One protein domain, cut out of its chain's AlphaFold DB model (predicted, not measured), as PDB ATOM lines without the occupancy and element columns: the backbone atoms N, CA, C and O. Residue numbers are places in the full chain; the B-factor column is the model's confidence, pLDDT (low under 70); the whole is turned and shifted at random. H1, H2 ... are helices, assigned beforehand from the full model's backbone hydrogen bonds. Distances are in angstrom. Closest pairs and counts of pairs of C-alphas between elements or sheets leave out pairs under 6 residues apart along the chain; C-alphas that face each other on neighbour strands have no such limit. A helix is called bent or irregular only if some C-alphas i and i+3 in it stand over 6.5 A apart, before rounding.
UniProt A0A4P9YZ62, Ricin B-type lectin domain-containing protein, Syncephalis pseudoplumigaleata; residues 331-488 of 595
ATOM      1  N   PHE A 331     201.506 168.619 168.529       84.81
ATOM      2  CA  PHE A 331     200.491 167.567 168.617       84.81
ATOM      3  C   PHE A 331     201.140 166.187 168.801       84.81
ATOM      4  O   PHE A 331     200.764 165.469 169.723       84.81
ATOM      5  N   ASP A 332     202.161 165.849 168.013       88.44
ATOM      6  CA  ASP A 332     202.933 164.609 168.143       88.44
ATOM      7  C   ASP A 332     203.677 164.556 169.498       88.44
ATOM      8  O   ASP A 332     203.717 163.500 170.119       88.44
ATOM      9  N   MET A 333     204.180 165.683 170.032       91.94
ATOM     10  CA  MET A 333     204.712 165.803 171.406       91.94
ATOM     11  C   MET A 333     203.657 165.434 172.453       91.94
ATOM     12  O   MET A 333     203.942 164.655 173.363       91.94
ATOM     13  N   ALA A 334     202.434 165.955 172.319       90.44
ATOM     14  CA  ALA A 334     201.345 165.688 173.253       90.44
ATOM     15  C   ALA A 334     200.845 164.235 173.174       90.44
ATOM     16  O   ALA A 334     200.622 163.619 174.216       90.44
ATOM     17  N   PHE A 335     200.725 163.664 171.971       93.81
ATOM     18  CA  PHE A 335     200.386 162.248 171.793       93.81
ATOM     19  C   PHE A 335     201.511 161.330 172.290       93.81
ATOM     20  O   PHE A 335     201.233 160.397 173.034       93.81
ATOM     21  N   GLN A 336     202.779 161.646 172.012       93.38
ATOM     22  CA  GLN A 336     203.923 160.897 172.542       93.38
ATOM     23  C   GLN A 336     204.010 160.975 174.074       93.38
ATOM     24  O   GLN A 336     204.388 159.998 174.721       93.38
ATOM     25  N   LEU A 337     203.653 162.113 174.678       92.69
ATOM     26  CA  LEU A 337     203.530 162.226 176.131       92.69
ATOM     27  C   LEU A 337     202.372 161.363 176.654       92.69
ATOM     28  O   LEU A 337     202.546 160.691 177.665       92.69
ATOM     29  N   ALA A 338     201.229 161.322 175.964       92.81
ATOM     30  CA  ALA A 338     200.115 160.449 176.331       92.81
ATOM     31  C   ALA A 338     200.482 158.955 176.228       92.81
ATOM     32  O   ALA A 338     200.185 158.198 177.149       92.81
ATOM     33  N   ASP A 339     201.212 158.538 175.188       92.62
ATOM     34  CA  ASP A 339     201.750 157.174 175.057       92.62
ATOM     35  C   ASP A 339     202.711 156.827 176.209       92.62
ATOM     36  O   ASP A 339     202.606 155.760 176.818       92.62
ATOM     37  N   MET A 340     203.620 157.741 176.571       91.19
ATOM     38  CA  MET A 340     204.521 157.566 177.723       91.19
ATOM     39  C   MET A 340     203.747 157.456 179.044       91.19
ATOM     40  O   MET A 340     204.091 156.635 179.897       91.19
ATOM     41  N   VAL A 341     202.673 158.236 179.203       90.44
ATOM     42  CA  VAL A 341     201.755 158.154 180.346       90.44
ATOM     43  C   VAL A 341     201.017 156.816 180.378       90.44
ATOM     44  O   VAL A 341     200.912 156.234 181.455       90.44
ATOM     45  N   HIS A 342     200.570 156.283 179.238       89.69
ATOM     46  CA  HIS A 342     199.988 154.940 179.154       89.69
ATOM     47  C   HIS A 342     200.981 153.852 179.555       89.69
ATOM     48  O   HIS A 342     200.655 153.003 180.382       89.69
ATOM     49  N   ILE A 343     202.201 153.879 179.005       89.06
ATOM     50  CA  ILE A 343     203.255 152.911 179.342       89.06
ATOM     51  C   ILE A 343     203.539 152.956 180.848       89.06
ATOM     52  O   ILE A 343     203.580 151.909 181.498       89.06
ATOM     53  N   TYR A 344     203.664 154.155 181.423       88.56
ATOM     54  CA  TYR A 344     203.844 154.345 182.860       88.56
ATOM     55  C   TYR A 344     202.652 153.813 183.670       88.56
ATOM     56  O   TYR A 344     202.833 152.949 184.524       88.56
ATOM     57  N   ALA A 345     201.430 154.268 183.387       87.25
ATOM     58  CA  ALA A 345     200.233 153.902 184.141       87.25
ATOM     59  C   ALA A 345     199.904 152.402 184.053       87.25
ATOM     60  O   ALA A 345     199.469 151.824 185.049       87.25
ATOM     61  N   ASN A 346     200.160 151.758 182.909       86.25
ATOM     62  CA  ASN A 346     200.017 150.312 182.748       86.25
ATOM     63  C   ASN A 346     201.104 149.545 183.517       86.25
ATOM     64  O   ASN A 346     200.763 148.661 184.294       86.25
ATOM     65  N   SER A 347     202.381 149.941 183.405       86.31
ATOM     66  CA  SER A 347     203.477 149.314 184.174       86.31
ATOM     67  C   SER A 347     203.227 149.395 185.683       86.31
ATOM     68  O   SER A 347     203.378 148.415 186.409       86.31
ATOM     69  N   ILE A 348     202.784 150.565 186.157       86.50
ATOM     70  CA  ILE A 348     202.373 150.766 187.547       86.50
ATOM     71  C   ILE A 348     201.142 149.917 187.887       86.50
ATOM     72  O   ILE A 348     201.121 149.319 188.957       86.50
ATOM     73  N   GLY A 349     200.145 149.827 187.005       85.94
ATOM     74  CA  GLY A 349     198.955 148.988 187.190       85.94
ATOM     75  C   GLY A 349     199.278 147.499 187.350       85.94
ATOM     76  O   GLY A 349     198.700 146.832 188.209       85.94
ATOM     77  N   ASP A 350     200.247 146.984 186.595       87.62
ATOM     78  CA  ASP A 350     200.691 145.593 186.704       87.62
ATOM     79  C   ASP A 350     201.451 145.340 188.015       87.62
ATOM     80  O   ASP A 350     201.154 144.375 188.725       87.62
ATOM     81  N   TYR A 351     202.355 146.247 188.415       90.31
ATOM     82  CA  TYR A 351     203.018 146.168 189.725       90.31
ATOM     83  C   TYR A 351     202.015 146.293 190.881       90.31
ATOM     84  O   TYR A 351     202.119 145.584 191.881       90.31
ATOM     85  N   GLN A 352     201.017 147.170 190.747       87.12
ATOM     86  CA  GLN A 352     199.927 147.331 191.702       87.12
ATOM     87  C   GLN A 352     199.145 146.016 191.869       87.12
ATOM     88  O   GLN A 352     198.983 145.548 192.996       87.12
ATOM     89  N   ARG A 353     198.714 145.376 190.772       86.56
ATOM     90  CA  ARG A 353     197.953 144.110 190.809       86.56
ATOM     91  C   ARG A 353     198.754 142.963 191.414       86.56
ATOM     92  O   ARG A 353     198.219 142.220 192.231       86.56
ATOM     93  N   ALA A 354     200.034 142.845 191.070       86.44
ATOM     94  CA  ALA A 354     200.918 141.854 191.679       86.44
ATOM     95  C   ALA A 354     201.123 142.112 193.186       86.44
ATOM     96  O   ALA A 354     201.079 141.181 193.989       86.44
ATOM     97  N   ALA A 355     201.275 143.378 193.592       86.25
ATOM     98  CA  ALA A 355     201.418 143.755 194.997       86.25
ATOM     99  C   ALA A 355     200.137 143.547 195.824       86.25
ATOM    100  O   ALA A 355     200.230 143.272 197.019       86.25
ATOM    101  N   ALA A 356     198.951 143.627 195.209       85.69
ATOM    102  CA  ALA A 356     197.678 143.379 195.887       85.69
ATOM    103  C   ALA A 356     197.586 141.963 196.487       85.69
ATOM    104  O   ALA A 356     196.987 141.793 197.544       85.69
ATOM    105  N   VAL A 357     198.230 140.967 195.869       84.44
ATOM    106  CA  VAL A 357     198.277 139.581 196.375       84.44
ATOM    107  C   VAL A 357     199.127 139.464 197.652       84.44
ATOM    108  O   VAL A 357     198.875 138.605 198.491       84.44
ATOM    109  N   LEU A 358     200.098 140.364 197.850       85.62
ATOM    110  CA  LEU A 358     200.944 140.399 199.052       85.62
ATOM    111  C   LEU A 358     200.189 140.908 200.292       85.62
ATOM    112  O   LEU A 358     200.691 140.784 201.410       85.62
ATOM    113  N   VAL A 359     199.009 141.511 200.123       87.12
ATOM    114  CA  VAL A 359     198.282 142.168 201.216       87.12
ATOM    115  C   VAL A 359     197.835 141.163 202.276       87.12
ATOM    116  O   VAL A 359     198.065 141.418 203.458       87.12
ATOM    117  N   SER A 360     197.291 140.002 201.897       86.56
ATOM    118  CA  SER A 360     196.946 138.947 202.860       86.56
ATOM    119  C   SER A 360     198.161 138.443 203.637       86.56
ATOM    120  O   SER A 360     198.050 138.169 204.831       86.56
ATOM    121  N   ASP A 361     199.327 138.343 202.994       88.62
ATOM    122  CA  ASP A 361     200.559 137.904 203.653       88.62
ATOM    123  C   ASP A 361     201.070 138.939 204.650       88.62
ATOM    124  O   ASP A 361     201.346 138.593 205.797       88.62
ATOM    125  N   LEU A 362     201.113 140.216 204.271       89.31
ATOM    126  CA  LEU A 362     201.503 141.299 205.177       89.31
ATOM    127  C   LEU A 362     200.523 141.420 206.357       89.31
ATOM    128  O   LEU A 362     200.952 141.549 207.504       89.31
ATOM    129  N   VAL A 363     199.215 141.284 206.115       87.94
ATOM    130  CA  VAL A 363     198.197 141.211 207.177       87.94
ATOM    131  C   VAL A 363     198.428 139.997 208.080       87.94
ATOM    132  O   VAL A 363     198.362 140.127 209.298       87.94
ATOM    133  N   ARG A 364     198.740 138.820 207.529       88.00
ATOM    134  CA  ARG A 364     199.017 137.602 208.310       88.00
ATOM    135  C   ARG A 364     200.286 137.718 209.162       88.00
ATOM    136  O   ARG A 364     200.276 137.238 210.291       88.00
ATOM    137  N   ILE A 365     201.342 138.335 208.632       90.44
ATOM    138  CA  ILE A 365     202.642 138.506 209.299       90.44
ATOM    139  C   ILE A 365     202.544 139.533 210.435       90.44
ATOM    140  O   ILE A 365     202.999 139.264 211.548       90.44
ATOM    141  N   PHE A 366     201.932 140.695 210.177       87.88
ATOM    142  CA  PHE A 366     201.916 141.821 211.118       87.88
ATOM    143  C   PHE A 366     200.668 141.893 212.024       87.88
ATOM    144  O   PHE A 366     200.713 142.598 213.031       87.88
ATOM    145  N   LEU A 367     199.566 141.184 211.729       84.62
ATOM    146  CA  LEU A 367     198.336 141.191 212.546       84.62
ATOM    147  C   LEU A 367     197.931 139.789 213.031       84.62
ATOM    148  O   LEU A 367     197.588 138.893 212.250       84.62
ATOM    149  N   THR A 368     197.820 139.651 214.356       81.31
ATOM    150  CA  THR A 368     197.075 138.549 214.983       81.31
ATOM    151  C   THR A 368     195.605 138.574 214.532       81.31
ATOM    152  O   THR A 368     195.102 139.646 214.176       81.31
ATOM    153  N   PRO A 369     194.880 137.435 214.552       81.25
ATOM    154  CA  PRO A 369     193.471 137.380 214.153       81.25
ATOM    155  C   PRO A 369     192.597 138.459 214.811       81.25
ATOM    156  O   PRO A 369     191.863 139.152 214.108       81.25
ATOM    157  N   ASP A 370     192.765 138.684 216.118       79.31
ATOM    158  CA  ASP A 370     191.998 139.665 216.904       79.31
ATOM    159  C   ASP A 370     192.265 141.130 216.506       79.31
ATOM    160  O   ASP A 370     191.441 142.017 216.743       79.31
ATOM    161  N   ASN A 371     193.417 141.411 215.886       77.31
ATOM    162  CA  ASN A 371     193.796 142.763 215.476       77.31
ATOM    163  C   ASN A 371     193.247 143.133 214.086       77.31
ATOM    164  O   ASN A 371     193.080 144.321 213.798       77.31
ATOM    165  N   ARG A 372     192.931 142.145 213.233       79.81
ATOM    166  CA  ARG A 372     192.516 142.365 211.831       79.81
ATOM    167  C   ARG A 372     191.268 143.250 211.687       79.81
ATOM    168  O   ARG A 372     191.354 144.216 210.924       79.81
ATOM    169  N   PRO A 373     190.156 143.034 212.427       74.69
ATOM    170  CA  PRO A 373     188.935 143.820 212.229       74.69
ATOM    171  C   PRO A 373     189.116 145.309 212.544       74.69
ATOM    172  O   PRO A 373     188.629 146.164 211.813       74.69
ATOM    173  N   ALA A 374     189.871 145.636 213.597       71.50
ATOM    174  CA  ALA A 374     190.103 147.026 213.990       71.50
ATOM    175  C   ALA A 374     191.132 147.739 213.093       71.50
ATOM    176  O   ALA A 374     191.069 148.956 212.926       71.50
ATOM    177  N   ALA A 375     192.089 147.000 212.524       69.56
ATOM    178  CA  ALA A 375     193.080 147.565 211.616       69.56
ATOM    179  C   ALA A 375     192.479 147.858 210.223       69.56
ATOM    180  O   ALA A 375     192.821 148.866 209.600       69.56
ATOM    181  N   TRP A 376     191.527 147.031 209.771       69.44
ATOM    182  CA  TRP A 376     190.782 147.206 208.517       69.44
ATOM    183  C   TRP A 376     190.152 148.593 208.370       69.44
ATOM    184  O   TRP A 376     190.335 149.259 207.351       69.44
ATOM    185  N   GLU A 377     189.468 149.081 209.409       66.00
ATOM    186  CA  GLU A 377     188.763 150.370 209.376       66.00
ATOM    187  C   GLU A 377     189.675 151.576 209.096       66.00
ATOM    188  O   GLU A 377     189.177 152.660 208.772       66.00
ATOM    189  N   LYS A 378     191.001 151.416 209.184       65.44
ATOM    190  CA  LYS A 378     191.983 152.457 208.844       65.44
ATOM    191  C   LYS A 378     192.855 152.125 207.632       65.44
ATOM    192  O   LYS A 378     193.542 153.013 207.142       65.44
ATOM    193  N   MET A 379     192.767 150.910 207.089       65.44
ATOM    194  CA  MET A 379     193.481 150.488 205.875       65.44
ATOM    195  C   MET A 379     192.750 150.797 204.560       65.44
ATOM    196  O   MET A 379     193.243 150.450 203.491       65.44
ATOM    197  N   TRP A 380     191.658 151.568 204.612       58.78
ATOM    198  CA  TRP A 380     190.940 152.114 203.445       58.78
ATOM    199  C   TRP A 380     191.767 153.025 202.512       58.78
ATOM    200  O   TRP A 380     191.226 153.628 201.594       58.78
ATOM    201  N   GLY A 381     193.063 153.187 202.778       64.12
ATOM    202  CA  GLY A 381     193.969 154.071 202.061       64.12
ATOM    203  C   GLY A 381     195.010 153.351 201.210       64.12
ATOM    204  O   GLY A 381     196.068 153.935 201.018       64.12
ATOM    205  N   ILE A 382     194.775 152.129 200.709       75.00
ATOM    206  CA  ILE A 382     195.731 151.449 199.803       75.00
ATOM    207  C   ILE A 382     196.070 152.350 198.604       75.00
ATOM    208  O   ILE A 382     197.247 152.533 198.293       75.00
ATOM    209  N   ALA A 383     195.069 153.013 198.015       73.00
ATOM    210  CA  ALA A 383     195.291 154.002 196.963       73.00
ATOM    211  C   ALA A 383     196.164 155.186 197.418       73.00
ATOM    212  O   ALA A 383     197.111 155.565 196.729       73.00
ATOM    213  N   SER A 384     195.905 155.732 198.612       72.94
ATOM    214  CA  SER A 384     196.718 156.808 199.203       72.94
ATOM    215  C   SER A 384     198.168 156.365 199.432       72.94
ATOM    216  O   SER A 384     199.092 157.054 199.014       72.94
ATOM    217  N   ILE A 385     198.376 155.177 200.010       77.12
ATOM    218  CA  ILE A 385     199.695 154.574 200.237       77.12
ATOM    219  C   ILE A 385     200.490 154.527 198.936       77.12
ATOM    220  O   ILE A 385     201.609 155.035 198.897       77.12
ATOM    221  N   ILE A 386     199.905 153.971 197.875       82.12
ATOM    222  CA  ILE A 386     200.558 153.852 196.569       82.12
ATOM    223  C   ILE A 386     200.951 155.239 196.036       82.12
ATOM    224  O   ILE A 386     202.096 155.464 195.642       82.12
ATOM    225  N   LEU A 387     200.041 156.211 196.111       77.38
ATOM    226  CA  LEU A 387     200.284 157.580 195.651       77.38
ATOM    227  C   LEU A 387     201.317 158.351 196.499       77.38
ATOM    228  O   LEU A 387     201.875 159.325 196.005       77.38
ATOM    229  N   THR A 388     201.634 157.920 197.730       77.88
ATOM    230  CA  THR A 388     202.673 158.571 198.565       77.88
ATOM    231  C   THR A 388     204.113 158.255 198.157       77.88
ATOM    232  O   THR A 388     205.016 158.980 198.574       77.88
ATOM    233  N   PHE A 389     204.352 157.183 197.392       81.69
ATOM    234  CA  PHE A 389     205.706 156.770 196.986       81.69
ATOM    235  C   PHE A 389     205.910 156.671 195.471       81.69
ATOM    236  O   PHE A 389     207.049 156.524 195.026       81.69
ATOM    237  N   LEU A 390     204.840 156.729 194.672       83.06
ATOM    238  CA  LEU A 390     204.972 156.785 193.220       83.06
ATOM    239  C   LEU A 390     205.689 158.077 192.777       83.06
ATOM    240  O   LEU A 390     205.423 159.149 193.328       83.06
ATOM    241  N   PRO A 391     206.560 158.013 191.755       79.81
ATOM    242  CA  PRO A 391     207.156 159.200 191.160       79.81
ATOM    243  C   PRO A 391     206.120 159.888 190.259       79.81
ATOM    244  O   PRO A 391     205.940 159.538 189.095       79.81
ATOM    245  N   ILE A 392     205.393 160.857 190.813       73.88
ATOM    246  CA  ILE A 392     204.311 161.568 190.120       73.88
ATOM    247  C   ILE A 392     204.828 162.928 189.591       73.88
ATOM    248  O   ILE A 392     205.610 163.581 190.290       73.88
ATOM    249  N   PRO A 393     204.422 163.387 188.387       70.12
ATOM    250  CA  PRO A 393     204.894 164.651 187.818       70.12
ATOM    251  C   PRO A 393     204.631 165.886 188.677       70.12
ATOM    252  O   PRO A 393     203.553 166.066 189.253       70.12
ATOM    253  N   GLY A 394     205.613 166.793 188.689       58.62
ATOM    254  CA  GLY A 394     205.577 168.020 189.487       58.62
ATOM    255  C   GLY A 394     204.450 168.973 189.082       58.62
ATOM    256  O   GLY A 394     203.968 169.739 189.918       58.62
ATOM    257  N   LEU A 395     203.969 168.885 187.834       59.06
ATOM    258  CA  LEU A 395     202.841 169.677 187.338       59.06
ATOM    259  C   LEU A 395     201.542 169.530 188.150       59.06
ATOM    260  O   LEU A 395     200.766 170.485 188.208       59.06
ATOM    261  N   LEU A 396     201.324 168.417 188.861       57.78
ATOM    262  CA  LEU A 396     200.172 168.299 189.769       57.78
ATOM    263  C   LEU A 396     200.224 169.275 190.952       57.78
ATOM    264  O   LEU A 396     199.179 169.639 191.483       57.78
ATOM    265  N   GLY A 397     201.412 169.743 191.347       48.28
ATOM    266  CA  GLY A 397     201.564 170.784 192.366       48.28
ATOM    267  C   GLY A 397     201.136 172.180 191.895       48.28
ATOM    268  O   GLY A 397     200.811 173.029 192.724       48.28
ATOM    269  N   PHE A 398     201.104 172.424 190.578       46.78
ATOM    270  CA  PHE A 398     200.700 173.710 189.992       46.78
ATOM    271  C   PHE A 398     199.180 173.856 189.879       46.78
ATOM    272  O   PHE A 398     198.657 174.971 189.950       46.78
ATOM    273  N   ILE A 399     198.454 172.742 189.758       49.28
ATOM    274  CA  ILE A 399     197.008 172.727 189.972       49.28
ATOM    275  C   ILE A 399     196.804 173.018 191.462       49.28
ATOM    276  O   ILE A 399     197.108 172.169 192.298       49.28
ATOM    277  N   LYS A 400     196.328 174.223 191.816       37.78
ATOM    278  CA  LYS A 400     196.077 174.603 193.218       37.78
ATOM    279  C   LYS A 400     195.210 173.540 193.894       37.78
ATOM    280  O   LYS A 400     194.018 173.448 193.619       37.78
ATOM    281  N   GLY A 401     195.834 172.770 194.781       44.81
ATOM    282  CA  GLY A 401     195.193 171.673 195.491       44.81
ATOM    283  C   GLY A 401     195.393 170.277 194.899       44.81
ATOM    284  O   GLY A 401     194.748 169.388 195.413       44.81
ATOM    285  N   GLY A 402     196.258 170.002 193.914       48.59
ATOM    286  CA  GLY A 402     196.385 168.656 193.314       48.59
ATOM    287  C   GLY A 402     196.587 167.510 194.326       48.59
ATOM    288  O   GLY A 402     195.841 166.535 194.315       48.59
ATOM    289  N   ALA A 403     197.509 167.662 195.283       48.41
ATOM    290  CA  ALA A 403     197.693 166.686 196.369       48.41
ATOM    291  C   ALA A 403     196.489 166.613 197.335       48.41
ATOM    292  O   ALA A 403     196.160 165.546 197.851       48.41
ATOM    293  N   GLN A 404     195.808 167.740 197.556       53.28
ATOM    294  CA  GLN A 404     194.600 167.810 198.379       53.28
ATOM    295  C   GLN A 404     193.397 167.182 197.663       53.28
ATOM    296  O   GLN A 404     192.622 166.489 198.295       53.28
ATOM    297  N   MET A 405     193.305 167.326 196.342       57.12
ATOM    298  CA  MET A 405     192.276 166.773 195.471       57.12
ATOM    299  C   MET A 405     192.414 165.256 195.355       57.12
ATOM    300  O   MET A 405     191.408 164.563 195.417       57.12
ATOM    301  N   VAL A 406     193.642 164.729 195.291       58.38
ATOM    302  CA  VAL A 406     193.921 163.291 195.467       58.38
ATOM    303  C   VAL A 406     193.469 162.812 196.845       58.38
ATOM    304  O   VAL A 406     192.753 161.816 196.942       58.38
ATOM    305  N   GLY A 407     193.844 163.538 197.904       57.47
ATOM    306  CA  GLY A 407     193.421 163.240 199.272       57.47
ATOM    307  C   GLY A 407     191.899 163.231 199.431       57.47
ATOM    308  O   GLY A 407     191.354 162.290 199.999       57.47
ATOM    309  N   ASP A 408     191.211 164.223 198.868       62.44
ATOM    310  CA  ASP A 408     189.758 164.371 198.880       62.44
ATOM    311  C   ASP A 408     189.074 163.287 198.030       62.44
ATOM    312  O   ASP A 408     188.037 162.767 198.439       62.44
ATOM    313  N   TYR A 409     189.648 162.889 196.887       64.19
ATOM    314  CA  TYR A 409     189.095 161.819 196.047       64.19
ATOM    315  C   TYR A 409     189.160 160.463 196.760       64.19
ATOM    316  O   TYR A 409     188.141 159.782 196.875       64.19
ATOM    317  N   VAL A 410     190.320 160.116 197.330       62.97
ATOM    318  CA  VAL A 410     190.491 158.894 198.134       62.97
ATOM    319  C   VAL A 410     189.638 158.952 199.410       62.97
ATOM    320  O   VAL A 410     189.004 157.965 199.779       62.97
ATOM    321  N   ALA A 411     189.556 160.106 200.082       63.28
ATOM    322  CA  ALA A 411     188.739 160.266 201.286       63.28
ATOM    323  C   ALA A 411     187.230 160.175 201.006       63.28
ATOM    324  O   ALA A 411     186.486 159.699 201.865       63.28
ATOM    325  N   ASN A 412     186.766 160.618 199.835       67.19
ATOM    326  CA  ASN A 412     185.368 160.490 199.431       67.19
ATOM    327  C   ASN A 412     185.031 159.052 199.018       67.19
ATOM    328  O   ASN A 412     184.044 158.522 199.524       67.19
ATOM    329  N   GLU A 413     185.879 158.372 198.240       64.62
ATOM    330  CA  GLU A 413     185.688 156.944 197.931       64.62
ATOM    331  C   GLU A 413     185.653 156.097 199.222       64.62
ATOM    332  O   GLU A 413     184.738 155.300 199.444       64.62
ATOM    333  N   ALA A 414     186.584 156.348 200.150       62.09
ATOM    334  CA  ALA A 414     186.624 155.697 201.457       62.09
ATOM    335  C   ALA A 414     185.415 156.024 202.357       62.09
ATOM    336  O   ALA A 414     185.187 155.315 203.338       62.09
ATOM    337  N   ARG A 415     184.640 157.081 202.072       63.69
ATOM    338  CA  ARG A 415     183.364 157.384 202.749       63.69
ATOM    339  C   ARG A 415     182.185 156.690 202.075       63.69
ATOM    340  O   ARG A 415     181.302 156.208 202.781       63.69
ATOM    341  N   GLU A 416     182.155 156.636 200.748       63.19
ATOM    342  CA  GLU A 416     181.081 155.991 199.984       63.19
ATOM    343  C   GLU A 416     181.088 154.473 200.197       63.19
ATOM    344  O   GLU A 416     180.079 153.906 200.621       63.19
ATOM    345  N   ASN A 417     182.250 153.830 200.070       58.62
ATOM    346  CA  ASN A 417     182.396 152.388 200.279       58.62
ATOM    347  C   ASN A 417     182.302 151.942 201.757       58.62
ATOM    348  O   ASN A 417     182.239 150.748 202.026       58.62
ATOM    349  N   ARG A 418     182.256 152.874 202.724       55.75
ATOM    350  CA  ARG A 418     181.882 152.578 204.126       55.75
ATOM    351  C   ARG A 418     180.376 152.640 204.383       55.75
ATOM    352  O   ARG A 418     179.923 152.120 205.398       55.75
ATOM    353  N   ARG A 419     179.608 153.329 203.530       52.44
ATOM    354  CA  ARG A 419     178.147 153.474 203.681       52.44
ATOM    355  C   ARG A 419     177.394 152.252 203.167       52.44
ATOM    356  O   ARG A 419     176.366 151.896 203.733       52.44
ATOM    357  N   ASN A 420     177.936 151.597 202.146       44.88
ATOM    358  CA  ASN A 420     177.524 150.264 201.720       44.88
ATOM    359  C   ASN A 420     178.371 149.256 202.509       44.88
ATOM    360  O   ASN A 420     179.584 149.425 202.557       44.88
ATOM    361  N   GLN A 421     177.757 148.267 203.168       48.38
ATOM    362  CA  GLN A 421     178.461 147.354 204.084       48.38
ATOM    363  C   GLN A 421     179.712 146.747 203.424       48.38
ATOM    364  O   GLN A 421     179.605 146.000 202.453       48.38
ATOM    365  N   GLY A 422     180.892 147.108 203.937       47.53
ATOM    366  CA  GLY A 422     182.167 146.640 203.397       47.53
ATOM    367  C   GLY A 422     182.372 145.133 203.604       47.53
ATOM    368  O   GLY A 422     181.709 144.544 204.462       47.53
ATOM    369  N   PRO A 423     183.298 144.505 202.855       52.72
ATOM    370  CA  PRO A 423     183.614 143.088 203.022       52.72
ATOM    371  C   PRO A 423     184.060 142.779 204.461       52.72
ATOM    372  O   PRO A 423     184.655 143.619 205.144       52.72
ATOM    373  N   THR A 424     183.734 141.576 204.932       56.72
ATOM    374  CA  THR A 424     183.866 141.164 206.333       56.72
ATOM    375  C   THR A 424     185.345 140.925 206.682       56.72
ATOM    376  O   THR A 424     185.924 139.937 206.226       56.72
ATOM    377  N   PRO A 425     186.000 141.759 207.518       57.69
ATOM    378  CA  PRO A 425     187.471 141.847 207.520       57.69
ATOM    379  C   PRO A 425     188.238 140.687 208.177       57.69
ATOM    380  O   PRO A 425     189.455 140.760 208.366       57.69
ATOM    381  N   THR A 426     187.541 139.636 208.601       63.47
ATOM    382  CA  THR A 426     188.104 138.492 209.327       63.47
ATOM    383  C   THR A 426     188.825 137.494 208.418       63.47
ATOM    384  O   THR A 426     189.761 136.828 208.866       63.47
ATOM    385  N   GLU A 427     188.428 137.401 207.149       73.00
ATOM    386  CA  GLU A 427     188.921 136.406 206.192       73.00
ATOM    387  C   GLU A 427     190.063 136.953 205.333       73.00
ATOM    388  O   GLU A 427     189.894 137.952 204.639       73.00
ATOM    389  N   LEU A 428     191.222 136.281 205.341       75.12
ATOM    390  CA  LEU A 428     192.443 136.735 204.655       75.12
ATOM    391  C   LEU A 428     192.264 136.950 203.143       75.12
ATOM    392  O   LEU A 428     192.858 137.874 202.596       75.12
ATOM    393  N   GLU A 429     191.436 136.148 202.473       76.06
ATOM    394  CA  GLU A 429     191.211 136.261 201.025       76.06
ATOM    395  C   GLU A 429     190.462 137.549 200.645       76.06
ATOM    396  O   GLU A 429     190.774 138.169 199.627       76.06
ATOM    397  N   GLN A 430     189.546 138.024 201.501       78.25
ATOM    398  CA  GLN A 430     188.794 139.259 201.255       78.25
ATOM    399  C   GLN A 430     189.706 140.499 201.224       78.25
ATOM    400  O   GLN A 430     189.405 141.466 200.522       78.25
ATOM    401  N   TRP A 431     190.861 140.453 201.901       77.38
ATOM    402  CA  TRP A 431     191.869 141.516 201.847       77.38
ATOM    403  C   TRP A 431     192.540 141.627 200.473       77.38
ATOM    404  O   TRP A 431     192.795 142.743 200.023       77.38
ATOM    405  N   ASN A 432     192.776 140.507 199.781       81.56
ATOM    406  CA  ASN A 432     193.368 140.512 198.438       81.56
ATOM    407  C   ASN A 432     192.373 141.039 197.399       81.56
ATOM    408  O   ASN A 432     192.717 141.914 196.607       81.56
ATOM    409  N   THR A 433     191.118 140.580 197.446       80.75
ATOM    410  CA  THR A 433     190.037 141.093 196.584       80.75
ATOM    411  C   THR A 433     189.840 142.597 196.774       80.75
ATOM    412  O   THR A 433     189.716 143.349 195.808       80.75
ATOM    413  N   TYR A 434     189.871 143.065 198.023       77.81
ATOM    414  CA  TYR A 434     189.793 144.488 198.333       77.81
ATOM    415  C   TYR A 434     191.001 145.284 197.819       77.81
ATOM    416  O   TYR A 434     190.831 146.351 197.226       77.81
ATOM    417  N   ALA A 435     192.214 144.758 198.005       80.31
ATOM    418  CA  ALA A 435     193.433 145.379 197.508       80.31
ATOM    419  C   ALA A 435     193.423 145.516 195.979       80.31
ATOM    420  O   ALA A 435     193.798 146.572 195.478       80.31
ATOM    421  N   LEU A 436     192.934 144.506 195.249       83.38
ATOM    422  CA  LEU A 436     192.764 144.557 193.792       83.38
ATOM    423  C   LEU A 436     191.797 145.675 193.364       83.38
ATOM    424  O   LEU A 436     192.135 146.464 192.483       83.38
ATOM    425  N   ASN A 437     190.651 145.819 194.039       79.81
ATOM    426  CA  ASN A 437     189.695 146.898 193.755       79.81
ATOM    427  C   ASN A 437     190.303 148.294 194.001       79.81
ATOM    428  O   ASN A 437     190.156 149.198 193.179       79.81
ATOM    429  N   GLN A 438     191.024 148.470 195.114       79.25
ATOM    430  CA  GLN A 438     191.716 149.725 195.439       79.25
ATOM    431  C   GLN A 438     192.857 150.039 194.463       79.25
ATOM    432  O   GLN A 438     193.067 151.195 194.091       79.25
ATOM    433  N   VAL A 439     193.575 149.018 194.004       81.56
ATOM    434  CA  VAL A 439     194.564 149.119 192.929       81.56
ATOM    435  C   VAL A 439     193.922 149.598 191.630       81.56
ATOM    436  O   VAL A 439     194.426 150.536 191.010       81.56
ATOM    437  N   ASP A 440     192.784 149.019 191.248       79.69
ATOM    438  CA  ASP A 440     192.095 149.389 190.016       79.69
ATOM    439  C   ASP A 440     191.559 150.828 190.049       79.69
ATOM    440  O   ASP A 440     191.707 151.564 189.066       79.69
ATOM    441  N   PHE A 441     191.056 151.284 191.200       79.06
ATOM    442  CA  PHE A 441     190.779 152.701 191.443       79.06
ATOM    443  C   PHE A 441     192.043 153.571 191.318       79.06
ATOM    444  O   PHE A 441     192.013 154.617 190.667       79.06
ATOM    445  N   THR A 442     193.174 153.136 191.883       78.94
ATOM    446  CA  THR A 442     194.426 153.914 191.893       78.94
ATOM    447  C   THR A 442     194.950 154.186 190.486       78.94
ATOM    448  O   THR A 442     195.336 155.319 190.193       78.94
ATOM    449  N   SER A 443     194.958 153.196 189.584       80.69
ATOM    450  CA  SER A 443     195.415 153.451 188.209       80.69
ATOM    451  C   SER A 443     194.419 154.295 187.406       80.69
ATOM    452  O   SER A 443     194.849 155.118 186.600       80.69
ATOM    453  N   ASN A 444     193.110 154.189 187.662       80.75
ATOM    454  CA  ASN A 444     192.122 155.111 187.082       80.75
ATOM    455  C   ASN A 444     192.332 156.560 187.560       80.75
ATOM    456  O   ASN A 444     192.242 157.498 186.765       80.75
ATOM    457  N   LEU A 445     192.669 156.751 188.840       79.12
ATOM    458  CA  LEU A 445     193.008 158.060 189.398       79.12
ATOM    459  C   LEU A 445     194.309 158.620 188.799       79.12
ATOM    460  O   LEU A 445     194.358 159.811 188.499       79.12
ATOM    461  N   LEU A 446     195.327 157.782 188.544       81.12
ATOM    462  CA  LEU A 446     196.533 158.187 187.803       81.12
ATOM    463  C   LEU A 446     196.172 158.768 186.428       81.12
ATOM    464  O   LEU A 446     196.532 159.911 186.153       81.12
ATOM    465  N   TYR A 447     195.411 158.039 185.607       85.12
ATOM    466  CA  TYR A 447     194.974 158.516 184.287       85.12
ATOM    467  C   TYR A 447     194.247 159.869 184.354       85.12
ATOM    468  O   TYR A 447     194.591 160.793 183.616       85.12
ATOM    469  N   ARG A 448     193.308 160.026 185.294       80.25
ATOM    470  CA  ARG A 448     192.562 161.278 185.483       80.25
ATOM    471  C   ARG A 448     193.443 162.452 185.922       80.25
ATOM    472  O   ARG A 448     193.235 163.574 185.470       80.25
ATOM    473  N   MET A 449     194.435 162.218 186.782       78.31
ATOM    474  CA  MET A 449     195.398 163.258 187.159       78.31
ATOM    475  C   MET A 449     196.188 163.756 185.943       78.31
ATOM    476  O   MET A 449     196.367 164.962 185.788       78.31
ATOM    477  N   PHE A 450     196.614 162.852 185.056       83.44
ATOM    478  CA  PHE A 450     197.252 163.240 183.797       83.44
ATOM    479  C   PHE A 450     196.295 163.993 182.867       83.44
ATOM    480  O   PHE A 450     196.704 164.987 182.271       83.44
ATOM    481  N   GLU A 451     195.022 163.595 182.786       84.38
ATOM    482  CA  GLU A 451     194.008 164.325 182.013       84.38
ATOM    483  C   GLU A 451     193.898 165.791 182.461       84.38
ATOM    484  O   GLU A 451     193.939 166.701 181.632       84.38
ATOM    485  N   GLU A 452     193.869 166.050 183.772       78.56
ATOM    486  CA  GLU A 452     193.859 167.420 184.293       78.56
ATOM    487  C   GLU A 452     195.156 168.196 184.011       78.56
ATOM    488  O   GLU A 452     195.097 169.409 183.797       78.56
ATOM    489  N   VAL A 453     196.315 167.527 183.960       81.00
ATOM    490  CA  VAL A 453     197.580 168.153 183.531       81.00
ATOM    491  C   VAL A 453     197.488 168.588 182.070       81.00
ATOM    492  O   VAL A 453     197.782 169.742 181.774       81.00
ATOM    493  N   PHE A 454     197.013 167.730 181.163       82.12
ATOM    494  CA  PHE A 454     196.842 168.089 179.750       82.12
ATOM    495  C   PHE A 454     195.807 169.202 179.520       82.12
ATOM    496  O   PHE A 454     195.970 170.005 178.600       82.12
ATOM    497  N   GLN A 455     194.765 169.286 180.354       78.81
ATOM    498  CA  GLN A 455     193.762 170.355 180.282       78.81
ATOM    499  C   GLN A 455     194.274 171.715 180.793       78.81
ATOM    500  O   GLN A 455     193.818 172.748 180.309       78.81
ATOM    501  N   LYS A 456     195.170 171.737 181.793       75.19
ATOM    502  CA  LYS A 456     195.531 172.961 182.546       75.19
ATOM    503  C   LYS A 456     196.962 173.451 182.323       75.19
ATOM    504  O   LYS A 456     197.229 174.636 182.521       75.19
ATOM    505  N   ALA A 457     197.893 172.566 181.976       71.94
ATOM    506  CA  ALA A 457     199.295 172.919 181.801       71.94
ATOM    507  C   ALA A 457     199.559 173.574 180.442       71.94
ATOM    508  O   ALA A 457     198.868 173.332 179.449       71.94
ATOM    509  N   ARG A 458     200.610 174.393 180.398       78.94
ATOM    510  CA  ARG A 458     201.087 175.019 179.168       78.94
ATOM    511  C   ARG A 458     201.938 174.049 178.356       78.94
ATOM    512  O   ARG A 458     202.669 173.240 178.921       78.94
ATOM    513  N   ILE A 459     201.933 174.213 177.038       72.12
ATOM    514  CA  ILE A 459     202.748 173.466 176.068       72.12
ATOM    515  C   ILE A 459     204.222 173.392 176.484       72.12
ATOM    516  O   ILE A 459     204.804 172.312 176.464       72.12
ATOM    517  N   GLY A 460     204.815 174.506 176.926       70.88
ATOM    518  CA  GLY A 460     206.208 174.526 177.388       70.88
ATOM    519  C   GLY A 460     206.459 173.611 178.593       70.88
ATOM    520  O   GLY A 460     207.492 172.952 178.656       70.88
ATOM    521  N   GLN A 461     205.487 173.510 179.503       78.94
ATOM    522  CA  GLN A 461     205.559 172.644 180.682       78.94
ATOM    523  C   GLN A 461     205.316 171.173 180.315       78.94
ATOM    524  O   GLN A 461     205.982 170.290 180.842       78.94
ATOM    525  N   LEU A 462     204.410 170.891 179.374       84.94
ATOM    526  CA  LEU A 462     204.207 169.537 178.842       84.94
ATOM    527  C   LEU A 462     205.434 169.049 178.054       84.94
ATOM    528  O   LEU A 462     205.808 167.886 178.165       84.94
ATOM    529  N   ARG A 463     206.113 169.945 177.327       85.00
ATOM    530  CA  ARG A 463     207.391 169.667 176.654       85.00
ATOM    531  C   ARG A 463     208.502 169.355 177.668       85.00
ATOM    532  O   ARG A 463     209.279 168.429 177.440       85.00
ATOM    533  N   GLU A 464     208.549 170.069 178.798       84.44
ATOM    534  CA  GLU A 464     209.431 169.732 179.927       84.44
ATOM    535  C   GLU A 464     209.078 168.365 180.534       84.44
ATOM    536  O   GLU A 464     209.974 167.555 180.773       84.44
ATOM    537  N   GLU A 465     207.793 168.046 180.725       87.06
ATOM    538  CA  GLU A 465     207.414 166.726 181.239       87.06
ATOM    539  C   GLU A 465     207.707 165.591 180.253       87.06
ATOM    540  O   GLU A 465     208.166 164.534 180.681       87.06
ATOM    541  N   LEU A 466     207.563 165.796 178.941       90.62
ATOM    542  CA  LEU A 466     208.021 164.816 177.955       90.62
ATOM    543  C   LEU A 466     209.537 164.590 178.044       90.62
ATOM    544  O   LEU A 466     209.991 163.451 177.930       90.62
ATOM    545  N   ALA A 467     210.324 165.644 178.277       86.44
ATOM    546  CA  ALA A 467     211.756 165.504 178.527       86.44
ATOM    547  C   ALA A 467     212.034 164.735 179.834       86.44
ATOM    548  O   ALA A 467     212.878 163.841 179.838       86.44
ATOM    549  N   ASN A 468     211.279 164.996 180.907       87.19
ATOM    550  CA  ASN A 468     211.358 164.252 182.169       87.19
ATOM    551  C   ASN A 468     211.020 162.754 181.993       87.19
ATOM    552  O   ASN A 468     211.733 161.903 182.529       87.19
ATOM    553  N   PHE A 469     209.981 162.418 181.217       89.81
ATOM    554  CA  PHE A 469     209.641 161.033 180.865       89.81
ATOM    555  C   PHE A 469     210.752 160.368 180.043       89.81
ATOM    556  O   PHE A 469     211.198 159.279 180.398       89.81
ATOM    557  N   LYS A 470     211.261 161.036 178.997       89.12
ATOM    558  CA  LYS A 470     212.378 160.533 178.172       89.12
ATOM    559  C   LYS A 470     213.678 160.359 178.965       89.12
ATOM    560  O   LYS A 470     214.452 159.458 178.660       89.12
ATOM    561  N   ALA A 471     213.903 161.178 179.991       88.38
ATOM    562  CA  ALA A 471     215.021 161.055 180.925       88.38
ATOM    563  C   ALA A 471     214.819 159.966 182.003       88.38
ATOM    564  O   ALA A 471     215.685 159.790 182.855       88.38
ATOM    565  N   GLY A 472     213.686 159.249 182.005       86.12
ATOM    566  CA  GLY A 472     213.397 158.176 182.962       86.12
ATOM    567  C   GLY A 472     213.057 158.647 184.381       86.12
ATOM    568  O   GLY A 472     213.025 157.838 185.304       86.12
ATOM    569  N   LYS A 473     212.770 159.941 184.588       86.75
ATOM    570  CA  LYS A 473     212.520 160.543 185.918       86.75
ATOM    571  C   LYS A 473     211.352 159.897 186.677       86.75
ATOM    572  O   LYS A 473     211.346 159.889 187.904       86.75
ATOM    573  N   TYR A 474     210.372 159.369 185.941       85.69
ATOM    574  CA  TYR A 474     209.176 158.706 186.475       85.69
ATOM    575  C   TYR A 474     209.266 157.173 186.439       85.69
ATOM    576  O   TYR A 474     208.302 156.480 186.754       85.69
ATOM    577  N   THR A 475     210.418 156.609 186.071       84.44
ATOM    578  CA  THR A 475     210.618 155.158 186.059       84.44
ATOM    579  C   THR A 475     210.833 154.635 187.480       84.44
ATOM    580  O   THR A 475     211.709 155.099 188.203       84.44
ATOM    581  N   ILE A 476     210.070 153.611 187.864       86.88
ATOM    582  CA  ILE A 476     210.295 152.821 189.079       86.88
ATOM    583  C   ILE A 476     210.449 151.349 188.681       86.88
ATOM    584  O   ILE A 476     209.680 150.837 187.866       86.88
ATOM    585  N   SER A 477     211.462 150.666 189.220       89.62
ATOM    586  CA  SER A 477     211.599 149.218 189.035       89.62
ATOM    587  C   SER A 477     210.537 148.476 189.846       89.62
ATOM    588  O   SER A 477     210.103 148.954 190.896       89.62
ATOM    589  N   SER A 478     210.148 147.286 189.390       89.88
ATOM    590  CA  SER A 478     209.230 146.409 190.125       89.88
ATOM    591  C   SER A 478     209.731 146.124 191.548       89.88
ATOM    592  O   SER A 478     208.971 146.255 192.500       89.88
ATOM    593  N   GLU A 479     211.027 145.845 191.717       90.38
ATOM    594  CA  GLU A 479     211.679 145.668 193.024       90.38
ATOM    595  C   GLU A 479     211.496 146.887 193.947       90.38
ATOM    596  O   GLU A 479     211.018 146.743 195.074       90.38
ATOM    597  N   SER A 480     211.807 148.095 193.461       90.50
ATOM    598  CA  SER A 480     211.625 149.336 194.227       90.50
ATOM    599  C   SER A 480     210.154 149.591 194.555       90.50
ATOM    600  O   SER A 480     209.838 150.026 195.662       90.50
ATOM    601  N   TYR A 481     209.247 149.294 193.620       91.81
ATOM    602  CA  TYR A 481     207.808 149.395 193.840       91.81
ATOM    603  C   TYR A 481     207.351 148.441 194.957       91.81
ATOM    604  O   TYR A 481     206.723 148.888 195.917       91.81
ATOM    605  N   TYR A 482     207.703 147.152 194.885       91.25
ATOM    606  CA  TYR A 482     207.304 146.157 195.885       91.25
ATOM    607  C   TYR A 482     207.903 146.450 197.260       91.25
ATOM    608  O   TYR A 482     207.176 146.380 198.251       91.25
ATOM    609  N   LYS A 483     209.181 146.846 197.333       90.06
ATOM    610  CA  LYS A 483     209.816 147.251 198.593       90.06
ATOM    611  C   LYS A 483     209.091 148.452 199.203       90.06
ATOM    612  O   LYS A 483     208.658 148.379 200.350       90.06
ATOM    613  N   ASN A 484     208.871 149.523 198.438       90.56
ATOM    614  CA  ASN A 484     208.155 150.705 198.931       90.56
ATOM    615  C   ASN A 484     206.716 150.382 199.362       90.56
ATOM    616  O   ASN A 484     206.279 150.854 200.414       90.56
ATOM    617  N   PHE A 485     206.007 149.536 198.610       90.81
ATOM    618  CA  PHE A 485     204.669 149.069 198.964       90.81
ATOM    619  C   PHE A 485     204.672 148.286 200.284       90.81
ATOM    620  O   PHE A 485     203.930 148.644 201.195       90.81
ATOM    621  N   GLN A 486     205.544 147.283 200.435       91.12
ATOM    622  CA  GLN A 486     205.680 146.503 201.672       91.12
ATOM    623  C   GLN A 486     205.995 147.401 202.876       91.12
ATOM    624  O   GLN A 486     205.367 147.254 203.925       91.12
ATOM    625  N   VAL A 487     206.911 148.365 202.727       90.69
ATOM    626  CA  VAL A 487     207.262 149.323 203.789       90.69
ATOM    627  C   VAL A 487     206.078 150.209 204.158       90.69
ATOM    628  O   VAL A 487     205.699 150.259 205.328       90.69
ATOM    629  N   LYS A 488     205.453 150.883 203.190       88.44
ATOM    630  CA  LYS A 488     204.368 151.840 203.459       88.44
ATOM    631  C   LYS A 488     203.076 151.160 203.915       88.44
ATOM    632  O   LYS A 488     202.378 151.694 204.781       88.44
TER     633      LYS A 488
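AT A GLANCE: This is residues 331 to 488 of the 595 residues of the protein "Ricin B-type lectin domain-containing protein" of Syncephalis pseudoplumigaleata (UniProt A0A4P9YZ62). Two long helices, H1 and H6, run side by side in opposite ways and make the length of an elongated body; shorter helices cover one side of this pair. H3 packs on H6 near the middle, H5 packs on H3, H8 packs on H1 and H3, H7 packs on H1 near residue 331, and H2 sits by the other end of H1, which is kinked near residue 358. The printed part has 158 residues with eight named helices, H1 to H8 in chain order, and no named strand; the class is all helix. It is compact, with a radius of gyration of the C-alphas of 17.1 A, and spans 55 by 33 by 19 A.

IN THESE COORDINATES: Find C-alpha 331 at (200.491, 167.567, 168.617); from there H1 runs 49.7 A to residue 366, with a kink of 42 degrees near residue 358. It is irregular, but only just: C-alphas 357 and 360 are 6.7 A apart. Next come H2, residues 369 to 376, also only just irregular, with C-alphas 370 and 373 at 7.0 A, then H3, residues 382 to 389, and H4, residues 394 to 397. H5, residues 402 to 419, covers 25.9 A. Look for C-alpha 428 at (192.443, 136.735, 204.655), where H6 begins its 42.6 A to residue 456. H7 is residues 459 to 470, and H8, residues 478 to 488, ends at (204.368, 151.840, 203.459).

HOW THE PARTS SIT: H1 and H6 touch at a shallow tilt of 22 degrees, opposite ways; their closest C-alphas, Ala 356 and Ala 435, are 5.0 A apart. H3 touches H6 at residues 435 to 442 alone, at a steep tilt of 55 degrees, with Ala 383 and Thr 442 closest at 5.1 A between C-alphas. H5 touches H3 with residues 406 to 410 alone, at a shallow tilt of 17 degrees, the closest C-alphas being those of Ser 384 and Val 410, 6.7 A. H5 and H6 are near each other. H8 touches H1 at residues 351 to 362 alone, C-alphas of Tyr 351 and Ser 478 closest at 6.2 A; H7 touches H1 at residues 333 to 340 alone, Leu 337 and Leu 466 closest at 5.5 A. H2 is close but not clearly touching H1, and H4 only just touches H6, with 3 pairs of C-alphas within 8 A. Helix packing is mostly crossed, only just, with 2 of 6 tilted pairs shallow. Every O i to N i+4 pair is within hydrogen-bond range in H7 and H8; the counts are 27 of 32 in H1, 2 of 4 in H2, 3 of 4 in H3, 13 of 14 in H5 and 24 of 25 in H6, and H4 is too short for such a pair.

THE WHOLE: The C-alphas farthest apart, of Phe 331 and Asp 370, are 56.4 A apart. The printed part has no cut, and no link is long. Confidence is low, under 70, in residues 375 to 381 and 394 to 426; the mean pLDDT of the printed part is 77.2.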